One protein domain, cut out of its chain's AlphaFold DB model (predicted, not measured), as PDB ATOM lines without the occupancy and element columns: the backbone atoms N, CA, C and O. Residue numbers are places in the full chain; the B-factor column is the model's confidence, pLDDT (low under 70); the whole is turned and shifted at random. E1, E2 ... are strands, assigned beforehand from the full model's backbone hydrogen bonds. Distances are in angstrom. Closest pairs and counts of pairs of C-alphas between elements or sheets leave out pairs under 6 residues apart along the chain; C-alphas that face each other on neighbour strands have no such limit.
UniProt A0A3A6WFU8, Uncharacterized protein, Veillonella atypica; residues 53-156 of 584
ATOM      1  N   TYR A  53     194.203 191.190 207.707       96.38
ATOM      2  CA  TYR A  53     193.072 191.755 206.980       96.38
ATOM      3  C   TYR A  53     193.509 192.356 205.640       96.38
ATOM      4  O   TYR A  53     194.536 193.024 205.554       96.38
ATOM      5  N   ILE A  54     192.706 192.154 204.599       95.69
ATOM      6  CA  ILE A  54     192.870 192.760 203.272       95.69
ATOM      7  C   ILE A  54     191.546 193.414 202.891       95.69
ATOM      8  O   ILE A  54     190.483 192.836 203.121       95.69
ATOM      9  N   VAL A  55     191.603 194.595 202.277       94.75
ATOM     10  CA  VAL A  55     190.427 195.291 201.751       94.75
ATOM     11  C   VAL A  55     190.534 195.467 200.242       94.75
ATOM     12  O   VAL A  55     191.582 195.832 199.703       94.75
ATOM     13  N   ASN A  56     189.424 195.211 199.560       94.06
ATOM     14  CA  ASN A  56     189.252 195.458 198.141       94.06
ATOM     15  C   ASN A  56     188.007 196.319 197.904       94.06
ATOM     16  O   ASN A  56     186.987 196.121 198.566       94.06
ATOM     17  N   LYS A  57     188.066 197.243 196.938       93.12
ATOM     18  CA  LYS A  57     186.852 197.902 196.432       93.12
ATOM     19  C   LYS A  57     186.159 196.995 195.430       93.12
ATOM     20  O   LYS A  57     186.815 196.266 194.685       93.12
ATOM     21  N   ILE A  58     184.840 197.074 195.402       93.12
ATOM     22  CA  ILE A  58     183.997 196.369 194.442       93.12
ATOM     23  C   ILE A  58     182.899 197.298 193.947       93.12
ATOM     24  O   ILE A  58     182.553 198.282 194.603       93.12
ATOM     25  N   ARG A  59     182.330 196.957 192.797       92.81
ATOM     26  CA  ARG A  59     181.095 197.542 192.298       92.81
ATOM     27  C   ARG A  59     180.066 196.451 192.031       92.81
ATOM     28  O   ARG A  59     180.405 195.389 191.512       92.81
ATOM     29  N   TYR A  60     178.823 196.719 192.411       91.62
ATOM     30  CA  TYR A  60     177.684 195.840 192.149       91.62
ATOM     31  C   TYR A  60     177.052 196.133 190.787       91.62
ATOM     32  O   TYR A  60     177.293 197.187 190.197       91.62
ATOM     33  N   GLU A  61     176.223 195.214 190.282       87.88
ATOM     34  CA  GLU A  61     175.581 195.362 188.965       87.88
ATOM     35  C   GLU A  61     174.664 196.592 188.892       87.88
ATOM     36  O   GLU A  61     174.550 197.199 187.833       87.88
ATOM     37  N   ASN A  62     174.093 197.030 190.021       89.31
ATOM     38  CA  ASN A  62     173.310 198.267 190.111       89.31
ATOM     39  C   ASN A  62     174.149 199.568 190.124       89.31
ATOM     40  O   ASN A  62     173.586 200.660 190.217       89.31
ATOM     41  N   GLY A  63     175.481 199.467 190.058       90.00
ATOM     42  CA  GLY A  63     176.413 200.595 190.050       90.00
ATOM     43  C   GLY A  63     176.889 201.065 191.427       90.00
ATOM     44  O   GLY A  63     177.796 201.898 191.487       90.00
ATOM     45  N   ASN A  64     176.346 200.531 192.526       92.56
ATOM     46  CA  ASN A  64     176.784 200.892 193.873       92.56
ATOM     47  C   ASN A  64     178.238 200.472 194.113       92.56
ATOM     48  O   ASN A  64     178.644 199.353 193.787       92.56
ATOM     49  N   GLU A  65     179.019 201.370 194.717       92.75
ATOM     50  CA  GLU A  65     180.355 201.043 195.208       92.75
ATOM     51  C   GLU A  65     180.282 200.390 196.581       92.75
ATOM     52  O   GLU A  65     179.426 200.708 197.411       92.75
ATOM     53  N   GLY A  66     181.224 199.487 196.816       92.81
ATOM     54  CA  GLY A  66     181.286 198.703 198.024       92.81
ATOM     55  C   GLY A  66     182.695 198.282 198.396       92.81
ATOM     56  O   GLY A  66     183.679 198.555 197.701       92.81
ATOM     57  N   LEU A  67     182.770 197.562 199.509       93.44
ATOM     58  CA  LEU A  67     183.995 196.974 200.025       93.44
ATOM     59  C   LEU A  67     183.841 195.473 200.192       93.44
ATOM     60  O   LEU A  67     182.793 194.982 200.610       93.44
ATOM     61  N   TYR A  68     184.936 194.771 199.940       93.94
ATOM     62  CA  TYR A  68     185.115 193.354 200.187       93.94
ATOM     63  C   TYR A  68     186.326 193.168 201.099       93.94
ATOM     64  O   TYR A  68     187.455 193.487 200.721       93.94
ATOM     65  N   VAL A  69     186.089 192.698 202.323       94.94
ATOM     66  CA  VAL A  69     187.134 192.489 203.330       94.94
ATOM     67  C   VAL A  69     187.413 190.999 203.451       94.94
ATOM     68  O   VAL A  69     186.484 190.209 203.616       94.94
ATOM     69  N   ARG A  70     188.692 190.620 203.396       94.75
ATOM     70  CA  ARG A  70     189.190 189.248 203.577       94.75
ATOM     71  C   ARG A  70     190.055 189.171 204.828       94.75
ATOM     72  O   ARG A  70     190.873 190.059 205.053       94.75
ATOM     73  N   THR A  71     189.884 188.137 205.645       94.62
ATOM     74  CA  THR A  71     190.586 188.027 206.932       94.62
ATOM     75  C   THR A  71     190.595 186.605 207.499       94.62
ATOM     76  O   THR A  71     189.731 185.787 207.167       94.62
ATOM     77  N   SER A  72     191.545 186.314 208.389       92.75
ATOM     78  CA  SER A  72     191.520 185.139 209.274       92.75
ATOM     79  C   SER A  72     190.604 185.311 210.494       92.75
ATOM     80  O   SER A  72     190.157 184.317 211.075       92.75
ATOM     81  N   ASP A  73     190.293 186.552 210.878       91.75
ATOM     82  CA  ASP A  73     189.582 186.868 212.111       91.75
ATOM     83  C   ASP A  73     188.085 186.578 211.975       91.75
ATOM     84  O   ASP A  73     187.323 187.278 211.302       91.75
ATOM     85  N   LYS A  74     187.630 185.547 212.689       88.81
ATOM     86  CA  LYS A  74     186.221 185.126 212.704       88.81
ATOM     87  C   LYS A  74     185.257 186.200 213.220       88.81
ATOM     88  O   LYS A  74     184.066 186.111 212.930       88.81
ATOM     89  N   THR A  75     185.742 187.170 213.994       90.06
ATOM     90  CA  THR A  75     184.932 188.215 214.637       90.06
ATOM     91  C   THR A  75     184.855 189.511 213.832       90.06
ATOM     92  O   THR A  75     184.030 190.369 214.143       90.06
ATOM     93  N   ALA A  76     185.639 189.645 212.755       91.75
ATOM     94  CA  ALA A  76     185.734 190.873 211.966       91.75
ATOM     95  C   ALA A  76     184.403 191.324 211.348       91.75
ATOM     96  O   ALA A  76     184.086 192.513 211.353       91.75
ATOM     97  N   ALA A  77     183.574 190.381 210.889       92.25
ATOM     98  CA  ALA A  77     182.245 190.695 210.363       92.25
ATOM     99  C   ALA A  77     181.317 191.336 211.409       92.25
ATOM    100  O   ALA A  77     180.368 192.018 211.032       92.25
ATOM    101  N   SER A  78     181.601 191.190 212.706       91.81
ATOM    102  CA  SER A  78     180.842 191.808 213.802       91.81
ATOM    103  C   SER A  78     181.482 193.087 214.353       91.81
ATOM    104  O   SER A  78     180.879 193.720 215.211       91.81
ATOM    105  N   ALA A  79     182.670 193.484 213.882       93.50
ATOM    106  CA  ALA A  79     183.284 194.754 214.270       93.50
ATOM    107  C   ALA A  79     182.426 195.941 213.805       93.50
ATOM    108  O   ALA A  79     181.735 195.847 212.790       93.50
ATOM    109  N   GLU A  80     182.481 197.073 214.498       94.94
ATOM    110  CA  GLU A  80     181.921 198.324 213.988       94.94
ATOM    111  C   GLU A  80     182.769 198.828 212.815       94.94
ATOM    112  O   GLU A  80     183.997 198.735 212.851       94.94
ATOM    113  N   LYS A  81     182.128 199.345 211.760       94.50
ATOM    114  CA  LYS A  81     182.807 199.834 210.554       94.50
ATOM    115  C   LYS A  81     182.621 201.328 210.417       94.50
ATOM    116  O   LYS A  81     181.497 201.833 210.455       94.50
ATOM    117  N   TYR A  82     183.725 202.018 210.181       93.44
ATOM    118  CA  TYR A  82     183.745 203.456 209.987       93.44
ATOM    119  C   TYR A  82     184.488 203.812 208.711       93.44
ATOM    120  O   TYR A  82     185.576 203.301 208.457       93.44
ATOM    121  N   GLN A  83     183.928 204.743 207.952       91.50
ATOM    122  CA  GLN A  83     184.685 205.484 206.958       91.50
ATOM    123  C   GLN A  83     185.351 206.667 207.657       91.50
ATOM    124  O   GLN A  83     184.683 207.439 208.354       91.50
ATOM    125  N   MET A  84     186.668 206.783 207.522       88.62
ATOM    126  CA  MET A  84     187.429 207.887 208.098       88.62
ATOM    127  C   MET A  84     187.628 208.972 207.042       88.62
ATOM    128  O   MET A  84     188.177 208.710 205.976       88.62
ATOM    129  N   VAL A  85     187.184 210.185 207.362       82.06
ATOM    130  CA  VAL A  85     187.175 211.337 206.452       82.06
ATOM    131  C   VAL A  85     188.128 212.396 206.966       82.06
ATOM    132  O   VAL A  85     187.963 212.854 208.099       82.06
ATOM    133  N   GLU A  86     189.107 212.805 206.164       76.38
ATOM    134  CA  GLU A  86     189.991 213.913 206.533       76.38
ATOM    135  C   GLU A  86     189.249 215.251 206.387       76.38
ATOM    136  O   GLU A  86     188.728 215.577 205.322       76.38
ATOM    137  N   ILE A  87     189.191 216.036 207.465       76.69
ATOM    138  CA  ILE A  87     188.500 217.340 207.505       76.69
ATOM    139  C   ILE A  87     189.481 218.528 207.522       76.69
ATOM    140  O   ILE A  87     189.096 219.653 207.839       76.69
ATOM    141  N   GLY A  88     190.741 218.275 207.155       65.00
ATOM    142  CA  GLY A  88     191.841 219.239 207.139       65.00
ATOM    143  C   GLY A  88     192.683 219.230 208.420       65.00
ATOM    144  O   GLY A  88     192.219 218.868 209.500       65.00
ATOM    145  N   GLY A  89     193.957 219.619 208.294       66.31
ATOM    146  CA  GLY A  89     194.889 219.733 209.425       66.31
ATOM    147  C   GLY A  89     195.239 218.407 210.114       66.31
ATOM    148  O   GLY A  89     195.582 218.425 211.293       66.31
ATOM    149  N   GLY A  90     195.117 217.267 209.417       67.88
ATOM    150  CA  GLY A  90     195.359 215.932 209.978       67.88
ATOM    151  C   GLY A  90     194.245 215.405 210.891       67.88
ATOM    152  O   GLY A  90     194.419 214.370 211.533       67.88
ATOM    153  N   VAL A  91     193.100 216.095 210.976       67.12
ATOM    154  CA  VAL A  91     191.947 215.654 211.771       67.12
ATOM    155  C   VAL A  91     191.039 214.768 210.919       67.12
ATOM    156  O   VAL A  91     190.655 215.143 209.812       67.12
ATOM    157  N   THR A  92     190.646 213.611 211.458       78.38
ATOM    158  CA  THR A  92     189.740 212.666 210.788       78.38
ATOM    159  C   THR A  92     188.414 212.519 211.530       78.38
ATOM    160  O   THR A  92     188.399 212.263 212.735       78.38
ATOM    161  N   LYS A  93     187.291 212.591 210.810       83.06
ATOM    162  CA  LYS A  93     185.956 212.247 211.315       83.06
ATOM    163  C   LYS A  93     185.628 210.796 210.959       83.06
ATOM    164  O   LYS A  93     185.745 210.408 209.805       83.06
ATOM    165  N   SER A  94     185.196 210.000 211.937       88.00
ATOM    166  CA  SER A  94     184.702 208.635 211.699       88.00
ATOM    167  C   SER A  94     183.190 208.652 211.476       88.00
ATOM    168  O   SER A  94     182.438 209.015 212.380       88.00
ATOM    169  N   ASN A  95     182.739 208.244 210.292       89.12
ATOM    170  CA  ASN A  95     181.325 208.076 209.964       89.12
ATOM    171  C   ASN A  95     180.990 206.585 209.987       89.12
ATOM    172  O   ASN A  95     181.610 205.809 209.262       89.12
ATOM    173  N   SER A  96     180.043 206.166 210.833       91.94
ATOM    174  CA  SER A  96     179.643 204.755 210.880       91.94
ATOM    175  C   SER A  96     179.002 204.349 209.557       91.94
ATOM    176  O   SER A  96     178.092 205.014 209.063       91.94
ATOM    177  N   ILE A  97     179.477 203.234 209.018       92.56
ATOM    178  CA  ILE A  97     178.946 202.566 207.830       92.56
ATOM    179  C   ILE A  97     178.574 201.112 208.145       92.56
ATOM    180  O   ILE A  97     178.382 200.311 207.235       92.56
ATOM    181  N   SER A  98     178.458 200.748 209.429       90.62
ATOM    182  CA  SER A  98     178.156 199.379 209.874       90.62
ATOM    183  C   SER A  98     176.880 198.824 209.233       90.62
ATOM    184  O   SER A  98     176.873 197.679 208.791       90.62
ATOM    185  N   ASN A  99     175.841 199.654 209.091       91.69
ATOM    186  CA  ASN A  99     174.569 199.276 208.462       91.69
ATOM    187  C   ASN A  99     174.682 199.015 206.950       91.69
ATOM    188  O   ASN A  99     173.793 198.404 206.363       91.69
ATOM    189  N   SER A 100     175.764 199.463 206.312       92.62
ATOM    190  CA  SER A 100     176.033 199.186 204.902       92.62
ATOM    191  C   SER A 100     176.655 197.806 204.689       92.62
ATOM    192  O   SER A 100     176.696 197.353 203.552       92.62
ATOM    193  N   PHE A 101     177.138 197.133 205.741       92.75
ATOM    194  CA  PHE A 101     177.762 195.809 205.665       92.75
ATOM    195  C   PHE A 101     176.795 194.677 205.991       92.75
ATOM    196  O   PHE A 101     175.893 194.808 206.816       92.75
ATOM    197  N   ASN A 102     177.059 193.514 205.400       87.56
ATOM    198  CA  ASN A 102     176.539 192.265 205.930       87.56
ATOM    199  C   ASN A 102     177.133 192.026 207.328       87.56
ATOM    200  O   ASN A 102     178.334 192.176 207.550       87.56
ATOM    201  N   ASN A 103     176.282 191.648 208.280       78.50
ATOM    202  CA  ASN A 103     176.657 191.413 209.679       78.50
ATOM    203  C   ASN A 103     177.173 189.986 209.945       78.50
ATOM    204  O   ASN A 103     177.411 189.615 211.095       78.50
ATOM    205  N   ILE A 104     177.341 189.192 208.889       82.88
ATOM    206  CA  ILE A 104     177.835 187.818 208.923       82.88
ATOM    207  C   ILE A 104     178.935 187.639 207.879       82.88
ATOM    208  O   ILE A 104     178.944 188.304 206.841       82.88
ATOM    209  N   ASN A 105     179.864 186.727 208.161       85.00
ATOM    210  CA  ASN A 105     180.815 186.278 207.151       85.00
ATOM    211  C   ASN A 105     180.067 185.546 206.027       85.00
ATOM    212  O   ASN A 105     179.041 184.908 206.272       85.00
ATOM    213  N   SER A 106     180.627 185.578 204.821       80.25
ATOM    214  CA  SER A 106     180.272 184.643 203.761       80.25
ATOM    215  C   SER A 106     180.376 183.215 204.295       80.25
ATOM    216  O   SER A 106     181.333 182.871 204.996       80.25
ATOM    217  N   ASN A 107     179.398 182.374 203.957       70.12
ATOM    218  CA  ASN A 107     179.430 180.957 204.329       70.12
ATOM    219  C   ASN A 107     180.569 180.197 203.627       70.12
ATOM    220  O   ASN A 107     180.957 179.121 204.077       70.12
ATOM    221  N   ASP A 108     181.133 180.786 202.573       75.12
ATOM    222  CA  ASP A 108     182.259 180.245 201.827       75.12
ATOM    223  C   ASP A 108     183.599 180.730 202.388       75.12
ATOM    224  O   ASP A 108     183.770 181.910 202.723       75.12
ATOM    225  N   PHE A 109     184.563 179.810 202.442       81.31
ATOM    226  CA  PHE A 109     185.977 180.123 202.630       81.31
ATOM    227  C   PHE A 109     186.649 180.307 201.271       81.31
ATOM    228  O   PHE A 109     186.500 179.464 200.385       81.31
ATOM    229  N   GLY A 110     187.418 181.384 201.131       86.88
ATOM    230  CA  GLY A 110     188.296 181.593 199.983       86.88
ATOM    231  C   GLY A 110     189.739 181.198 200.289       86.88
ATOM    232  O   GLY A 110     190.087 180.919 201.437       86.88
ATOM    233  N   ILE A 111     190.588 181.186 199.260       89.06
ATOM    234  CA  ILE A 111     192.028 180.922 199.374       89.06
ATOM    235  C   ILE A 111     192.789 182.104 198.767       89.06
ATOM    236  O   ILE A 111     192.520 182.506 197.637       89.06
ATOM    237  N   THR A 112     193.751 182.656 199.505       90.94
ATOM    238  CA  THR A 112     194.730 183.628 198.994       90.94
ATOM    239  C   THR A 112     196.090 182.956 198.834       90.94
ATOM    240  O   THR A 112     196.452 182.077 199.617       90.94
ATOM    241  N   ASN A 113     196.842 183.358 197.809       90.75
ATOM    242  CA  ASN A 113     198.185 182.851 197.513       90.75
ATOM    243  C   ASN A 113     199.261 183.947 197.582       90.75
ATOM    244  O   ASN A 113     200.320 183.828 196.953       90.75
ATOM    245  N   GLY A 114     198.950 185.042 198.274       92.75
ATOM    246  CA  GLY A 114     199.793 186.222 198.332       92.75
ATOM    247  C   GLY A 114     201.190 185.950 198.894       92.75
ATOM    248  O   GLY A 114     201.345 185.121 199.785       92.75
ATOM    249  N   ASN A 115     202.207 186.655 198.391       93.38
ATOM    250  CA  ASN A 115     203.603 186.512 198.841       93.38
ATOM    251  C   ASN A 115     203.850 186.908 200.313       93.38
ATOM    252  O   ASN A 115     204.897 186.559 200.853       93.38
ATOM    253  N   TYR A 116     202.917 187.617 200.962       93.19
ATOM    254  CA  TYR A 116     202.956 187.843 202.411       93.19
ATOM    255  C   TYR A 116     202.802 186.528 203.189       93.19
ATOM    256  O   TYR A 116     203.364 186.365 204.273       93.19
ATOM    257  N   PHE A 117     202.042 185.581 202.638       90.94
ATOM    258  CA  PHE A 117     201.761 184.310 203.284       90.94
ATOM    259  C   PHE A 117     202.826 183.267 202.919       90.94
ATOM    260  O   PHE A 117     203.241 183.181 201.763       90.94
ATOM    261  N   PRO A 118     203.245 182.413 203.868       84.94
ATOM    262  CA  PRO A 118     204.245 181.375 203.606       84.94
ATOM    263  C   PRO A 118     203.729 180.246 202.695       84.94
ATOM    264  O   PRO A 118     204.517 179.451 202.192       84.94
ATOM    265  N   ARG A 119     202.405 180.142 202.534       85.00
ATOM    266  CA  ARG A 119     201.684 179.164 201.710       85.00
ATOM    267  C   ARG A 119     200.274 179.679 201.424       85.00
ATOM    268  O   ARG A 119     199.839 180.663 202.030       85.00
ATOM    269  N   GLU A 120     199.536 178.985 200.565       88.00
ATOM    270  CA  GLU A 120     198.118 179.254 200.353       88.00
ATOM    271  C   GLU A 120     197.359 179.261 201.684       88.00
ATOM    272  O   GLU A 120     197.451 178.330 202.489       88.00
ATOM    273  N   THR A 121     196.621 180.341 201.921       90.44
ATOM    274  CA  THR A 121     195.985 180.617 203.209       90.44
ATOM    275  C   THR A 121     194.487 180.791 203.017       90.44
ATOM    276  O   THR A 121     194.033 181.530 202.142       90.44
ATOM    277  N   ALA A 122     193.703 180.081 203.828       90.69
ATOM    278  CA  ALA A 122     192.254 180.196 203.813       90.69
ATOM    279  C   ALA A 122     191.810 181.507 204.470       90.69
ATOM    280  O   ALA A 122     192.398 181.947 205.459       90.69
ATOM    281  N   TYR A 123     190.741 182.104 203.958       92.19
ATOM    282  CA  TYR A 123     190.190 183.337 204.499       92.19
ATOM    283  C   TYR A 123     188.671 183.299 204.580       92.19
ATOM    284  O   TYR A 123     187.992 182.581 203.844       92.19
ATOM    285  N   ARG A 124     188.143 184.120 205.481       92.44
ATOM    286  CA  ARG A 124     186.731 184.488 205.557       92.44
ATOM    287  C   ARG A 124     186.552 185.854 204.932       92.44
ATOM    288  O   ARG A 124     187.489 186.656 204.924       92.44
ATOM    289  N   SER A 125     185.355 186.127 204.435       94.00
ATOM    290  CA  SER A 125     185.066 187.434 203.870       94.00
ATOM    291  C   SER A 125     183.732 187.991 204.307       94.00
ATOM    292  O   SER A 125     182.825 187.250 204.673       94.00
ATOM    293  N   PHE A 126     183.616 189.307 204.258       94.25
ATOM    294  CA  PHE A 126     182.358 190.020 204.394       94.25
ATOM    295  C   PHE A 126     182.410 191.257 203.503       94.25
ATOM    296  O   PHE A 126     183.484 191.785 203.201       94.25
ATOM    297  N   SER A 127     181.245 191.706 203.057       94.19
ATOM    298  CA  SER A 127     181.136 192.826 202.133       94.19
ATOM    299  C   SER A 127     180.062 193.802 202.563       94.19
ATOM    300  O   SER A 127     179.191 193.485 203.382       94.19
ATOM    301  N   THR A 128     180.087 194.973 201.945       94.31
ATOM    302  CA  THR A 128     178.905 195.827 201.847       94.31
ATOM    303  C   THR A 128     177.711 195.059 201.256       94.31
ATOM    304  O   THR A 128     177.863 193.977 200.680       94.31
ATOM    305  N   ARG A 129     176.501 195.577 201.447       92.88
ATOM    306  CA  ARG A 129     175.279 195.075 200.816       92.88
ATOM    307  C   ARG A 129     175.119 195.731 199.450       92.88
ATOM    308  O   ARG A 129     175.457 196.897 199.292       92.88
ATOM    309  N   GLU A 130     174.566 195.004 198.488       90.62
ATOM    310  CA  GLU A 130     174.323 195.528 197.138       90.62
ATOM    311  C   GLU A 130     173.366 196.737 197.129       90.62
ATOM    312  O   GLU A 130     173.507 197.639 196.305       90.62
ATOM    313  N   ASP A 131     172.427 196.804 198.075       91.94
ATOM    314  CA  ASP A 131     171.485 197.921 198.250       91.94
ATOM    315  C   ASP A 131     172.106 199.164 198.918       91.94
ATOM    316  O   ASP A 131     171.431 200.180 199.089       91.94
ATOM    317  N   SER A 132     173.378 199.089 199.315       90.50
ATOM    318  CA  SER A 132     174.072 200.107 200.096       90.50
ATOM    319  C   SER A 132     175.287 200.619 199.325       90.50
ATOM    320  O   SER A 132     176.174 199.850 198.972       90.50
ATOM    321  N   SER A 133     175.357 201.930 199.098       88.25
ATOM    322  CA  SER A 133     176.495 202.555 198.416       88.25
ATOM    323  C   SER A 133     177.451 203.174 199.432       88.25
ATOM    324  O   SER A 133     177.054 204.040 200.214       88.25
ATOM    325  N   VAL A 134     178.708 202.725 199.430       86.69
ATOM    326  CA  VAL A 134     179.795 203.324 200.215       86.69
ATOM    327  C   VAL A 134     180.850 203.826 199.238       86.69
ATOM    328  O   VAL A 134     181.676 203.062 198.743       86.69
ATOM    329  N   VAL A 135     180.797 205.123 198.944       79.44
ATOM    330  CA  VAL A 135     181.682 205.760 197.965       79.44
ATOM    331  C   VAL A 135     183.008 206.111 198.629       79.44
ATOM    332  O   VAL A 135     183.031 206.786 199.659       79.44
ATOM    333  N   PHE A 136     184.110 205.666 198.027       78.06
ATOM    334  CA  PHE A 136     185.461 206.073 198.408       78.06
ATOM    335  C   PHE A 136     185.956 207.081 197.372       78.06
ATOM    336  O   PHE A 136     186.304 206.703 196.254       78.06
ATOM    337  N   ASP A 137     185.976 208.358 197.741       76.75
ATOM    338  CA  ASP A 137     186.511 209.469 196.946       76.75
ATOM    339  C   ASP A 137     187.807 210.012 197.579       76.75
ATOM    340  O   ASP A 137     188.337 209.424 198.520       76.75
ATOM    341  N   GLY A 138     188.325 211.138 197.078       70.94
ATOM    342  CA  GLY A 138     189.562 211.742 197.587       70.94
ATOM    343  C   GLY A 138     189.520 212.212 199.051       70.94
ATOM    344  O   GLY A 138     190.569 212.538 199.595       70.94
ATOM    345  N   HIS A 139     188.349 212.255 199.694       75.12
ATOM    346  CA  HIS A 139     188.194 212.606 201.112       75.12
ATOM    347  C   HIS A 139     187.780 211.413 201.979       75.12
ATOM    348  O   HIS A 139     188.002 211.422 203.188       75.12
ATOM    349  N   ASN A 140     187.186 210.395 201.364       77.19
ATOM    350  CA  ASN A 140     186.565 209.245 202.004       77.19
ATOM    351  C   ASN A 140     187.362 207.954 201.747       77.19
ATOM    352  O   ASN A 140     186.780 206.924 201.414       77.19
ATOM    353  N   ASP A 141     188.691 208.014 201.867       83.69
ATOM    354  CA  ASP A 141     189.585 206.970 201.345       83.69
ATOM    355  C   ASP A 141     190.030 205.909 202.374       83.69
ATOM    356  O   ASP A 141     190.766 204.970 202.073       83.69
ATOM    357  N   ASN A 142     189.582 206.046 203.620       89.81
ATOM    358  CA  ASN A 142     190.081 205.249 204.735       89.81
ATOM    359  C   ASN A 142     188.951 204.436 205.380       89.81
ATOM    360  O   ASN A 142     187.844 204.938 205.598       89.81
ATOM    361  N   LEU A 143     189.240 203.183 205.732       92.88
ATOM    362  CA  LEU A 143     188.322 202.281 206.431       92.88
ATOM    363  C   LEU A 143     188.883 201.949 207.812       92.88
ATOM    364  O   LEU A 143     190.054 201.609 207.940       92.88
ATOM    365  N   LYS A 144     188.031 201.956 208.837       94.88
ATOM    366  CA  LYS A 144     188.370 201.483 210.179       94.88
ATOM    367  C   LYS A 144     187.393 200.422 210.662       94.88
ATOM    368  O   LYS A 144     186.180 200.603 210.563       94.88
ATOM    369  N   LEU A 145     187.934 199.350 211.229       95.31
ATOM    370  CA  LEU A 145     187.202 198.327 211.968       95.31
ATOM    371  C   LEU A 145     187.496 198.496 213.460       95.31
ATOM    372  O   LEU A 145     188.660 198.464 213.852       95.31
ATOM    373  N   THR A 146     186.463 198.644 214.287       95.19
ATOM    374  CA  THR A 146     186.592 198.743 215.748       95.19
ATOM    375  C   THR A 146     185.899 197.551 216.399       95.19
ATOM    376  O   THR A 146     184.705 197.326 216.220       95.19
ATOM    377  N   PHE A 147     186.653 196.765 217.157       93.12
ATOM    378  CA  PHE A 147     186.184 195.536 217.787       93.12
ATOM    379  C   PHE A 147     185.727 195.791 219.227       93.12
ATOM    380  O   PHE A 147     186.202 196.708 219.894       93.12
ATOM    381  N   ASN A 148     184.864 194.919 219.757       88.81
ATOM    382  CA  ASN A 148     184.319 195.040 221.120       88.81
ATOM    383  C   ASN A 148     185.389 195.041 222.227       88.81
ATOM    384  O   ASN A 148     185.145 195.533 223.324       88.81
ATOM    385  N   ASN A 149     186.567 194.479 221.956       87.38
ATOM    386  CA  ASN A 149     187.705 194.467 222.876       87.38
ATOM    387  C   ASN A 149     188.592 195.725 222.772       87.38
ATOM    388  O   ASN A 149     189.650 195.766 223.393       87.38
ATOM    389  N   GLY A 150     188.197 196.722 221.973       86.75
ATOM    390  CA  GLY A 150     188.957 197.947 221.737       86.75
ATOM    391  C   GLY A 150     190.067 197.826 220.687       86.75
ATOM    392  O   GLY A 150     190.745 198.817 220.432       86.75
ATOM    393  N   LYS A 151     190.263 196.656 220.057       91.19
ATOM    394  CA  LYS A 151     191.164 196.517 218.900       91.19
ATOM    395  C   LYS A 151     190.637 197.387 217.760       91.19
ATOM    396  O   LYS A 151     189.441 197.368 217.471       91.19
ATOM    397  N   GLU A 152     191.528 198.109 217.095       94.12
ATOM    398  CA  GLU A 152     191.215 198.861 215.881       94.12
ATOM    399  C   GLU A 152     192.101 198.380 214.736       94.12
ATOM    400  O   GLU A 152     193.294 198.155 214.937       94.12
ATOM    401  N   ILE A 153     191.521 198.227 213.548       95.81
ATOM    402  CA  ILE A 153     192.239 197.939 212.304       95.81
ATOM    403  C   ILE A 153     191.924 199.045 211.310       95.81
ATOM    404  O   ILE A 153     190.753 199.293 211.022       95.81
ATOM    405  N   VAL A 154     192.956 199.713 210.803       93.44
ATOM    406  CA  VAL A 154     192.827 200.873 209.919       93.44
ATOM    407  C   VAL A 154     193.458 200.573 208.565       93.44
ATOM    408  O   VAL A 154     194.627 200.202 208.465       93.44
ATOM    409  N   PHE A 155     192.683 200.788 207.510       92.56
ATOM    410  CA  PHE A 155     193.134 200.763 206.128       92.56
ATOM    411  C   PHE A 155     193.194 202.192 205.618       92.56
ATOM    412  O   PHE A 155     192.161 202.857 205.526       92.56
ATOM    413  N   ASN A 156     194.399 202.634 205.270       88.69
ATOM    414  CA  ASN A 156     194.617 203.941 204.666       88.69
ATOM    415  C   ASN A 156     194.787 203.829 203.145       88.69
ATOM    416  O   ASN A 156     195.404 202.863 202.663       88.69
TER     417      ASN A 156
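What this domain is: This is residues 53 to 156 of the 584 residues of an uncharacterized protein of Veillonella atypica (UniProt A0A3A6WFU8). Two strongly twisted four-stranded sheets stand mostly side by side along the longest axis, and near one place the edge strand E1 of the first comes close to the edge strand E8 of the second. The chain builds them from four hairpins that alternate between the sheets: E1 and E2, then E3 and E4 in the second sheet, then E5 and E6 back in the first, then E7 and E8 in the second. The first sheet is curled like part of a barrel, and residues 114 to 119, in the loop between E5 and E6, stick out from it. The printed part has 104 residues with no named helix and eight named strands, E1 to E8 along the chain; both sheets are antiparallel, in the orders E1, E2, E6, E5 and E4, E3, E7, E8, and the class is all strand, though 45 of the 104 residues, under half, are in named strands. The whole is compact, with a radius of gyration of the C-alphas of 14.1 A and spans of 42 by 33 by 27 A.

Where its parts are: E1 is residues 53 to 59, 19.8 A from first to last C-alpha, and begins with C-alpha 53 at (193.072, 191.755, 206.980). E2 follows as residues 65 to 71, 20.3 A long. E3 is residues 80 to 86, 19.1 A, and E4 is residues 92 to 96, 12.8 A. E5 is the short strand of residues 110 to 112, with C-alpha 110 at (188.296, 181.593, 199.983). E6 is residues 121 to 127, 19.3 A. E7 is residues 142 to 146, 13.3 A, and E8 is residues 152 to 155, ending with C-alpha 155 at (193.134, 200.763, 206.128).

How they stand to each other: In the first sheet, E1 and E2 form an antiparallel hairpin with their directions at 155 degrees; N 54 and O 70 are 2.8 A apart, within hydrogen-bond range. E2 and E6 are antiparallel neighbours at 148 degrees, with N 69 and O 126 at 2.9 A, within that range. E5 and E6 form a hairpin at 121 degrees, with N 112 and O 121 at 2.9 A, also within range. The pairing of E6 is staggered: its residues 121 to 123 pair with E5 and its residues 124 to 127 with E2. Across this sheet the strands' lines turn by 67 degrees and the way across it by 124 degrees. In the second sheet, E3 and E4 form a hairpin at 146 degrees, with N 85 and O 93 at 2.8 A, within range. E3 and E7 are antiparallel neighbours at 146 degrees, with N 80 and O 146 at 2.8 A, within range. E7 and E8 form a hairpin at 163 degrees, with N 145 and O 153 at 2.8 A, within range. Between the sheets, E1 and E8 have 1 pair of C-alphas within 8 A, those of Val 55 and Phe 155, 7.5 A apart. Other pairs across the sheets are apart, among them E2 and E7, E4 and E5, and E6 and E8.

The domain as a whole: The C-alphas of Gly 89 and Asp 108 are the two farthest apart, at 42.1 A, while the first and last printed C-alphas, of Tyr 53 and Asn 156, are 12.5 A apart. The printed part has no cut. The links E4 to E5, residues 97 to 109, and E6 to E7, residues 128 to 141, are long. The links E1 to E2, E3 to E4 and E7 to E8 are tight. The mean pLDDT of the printed part is 88.3, and residues 88 to 91 are under 70.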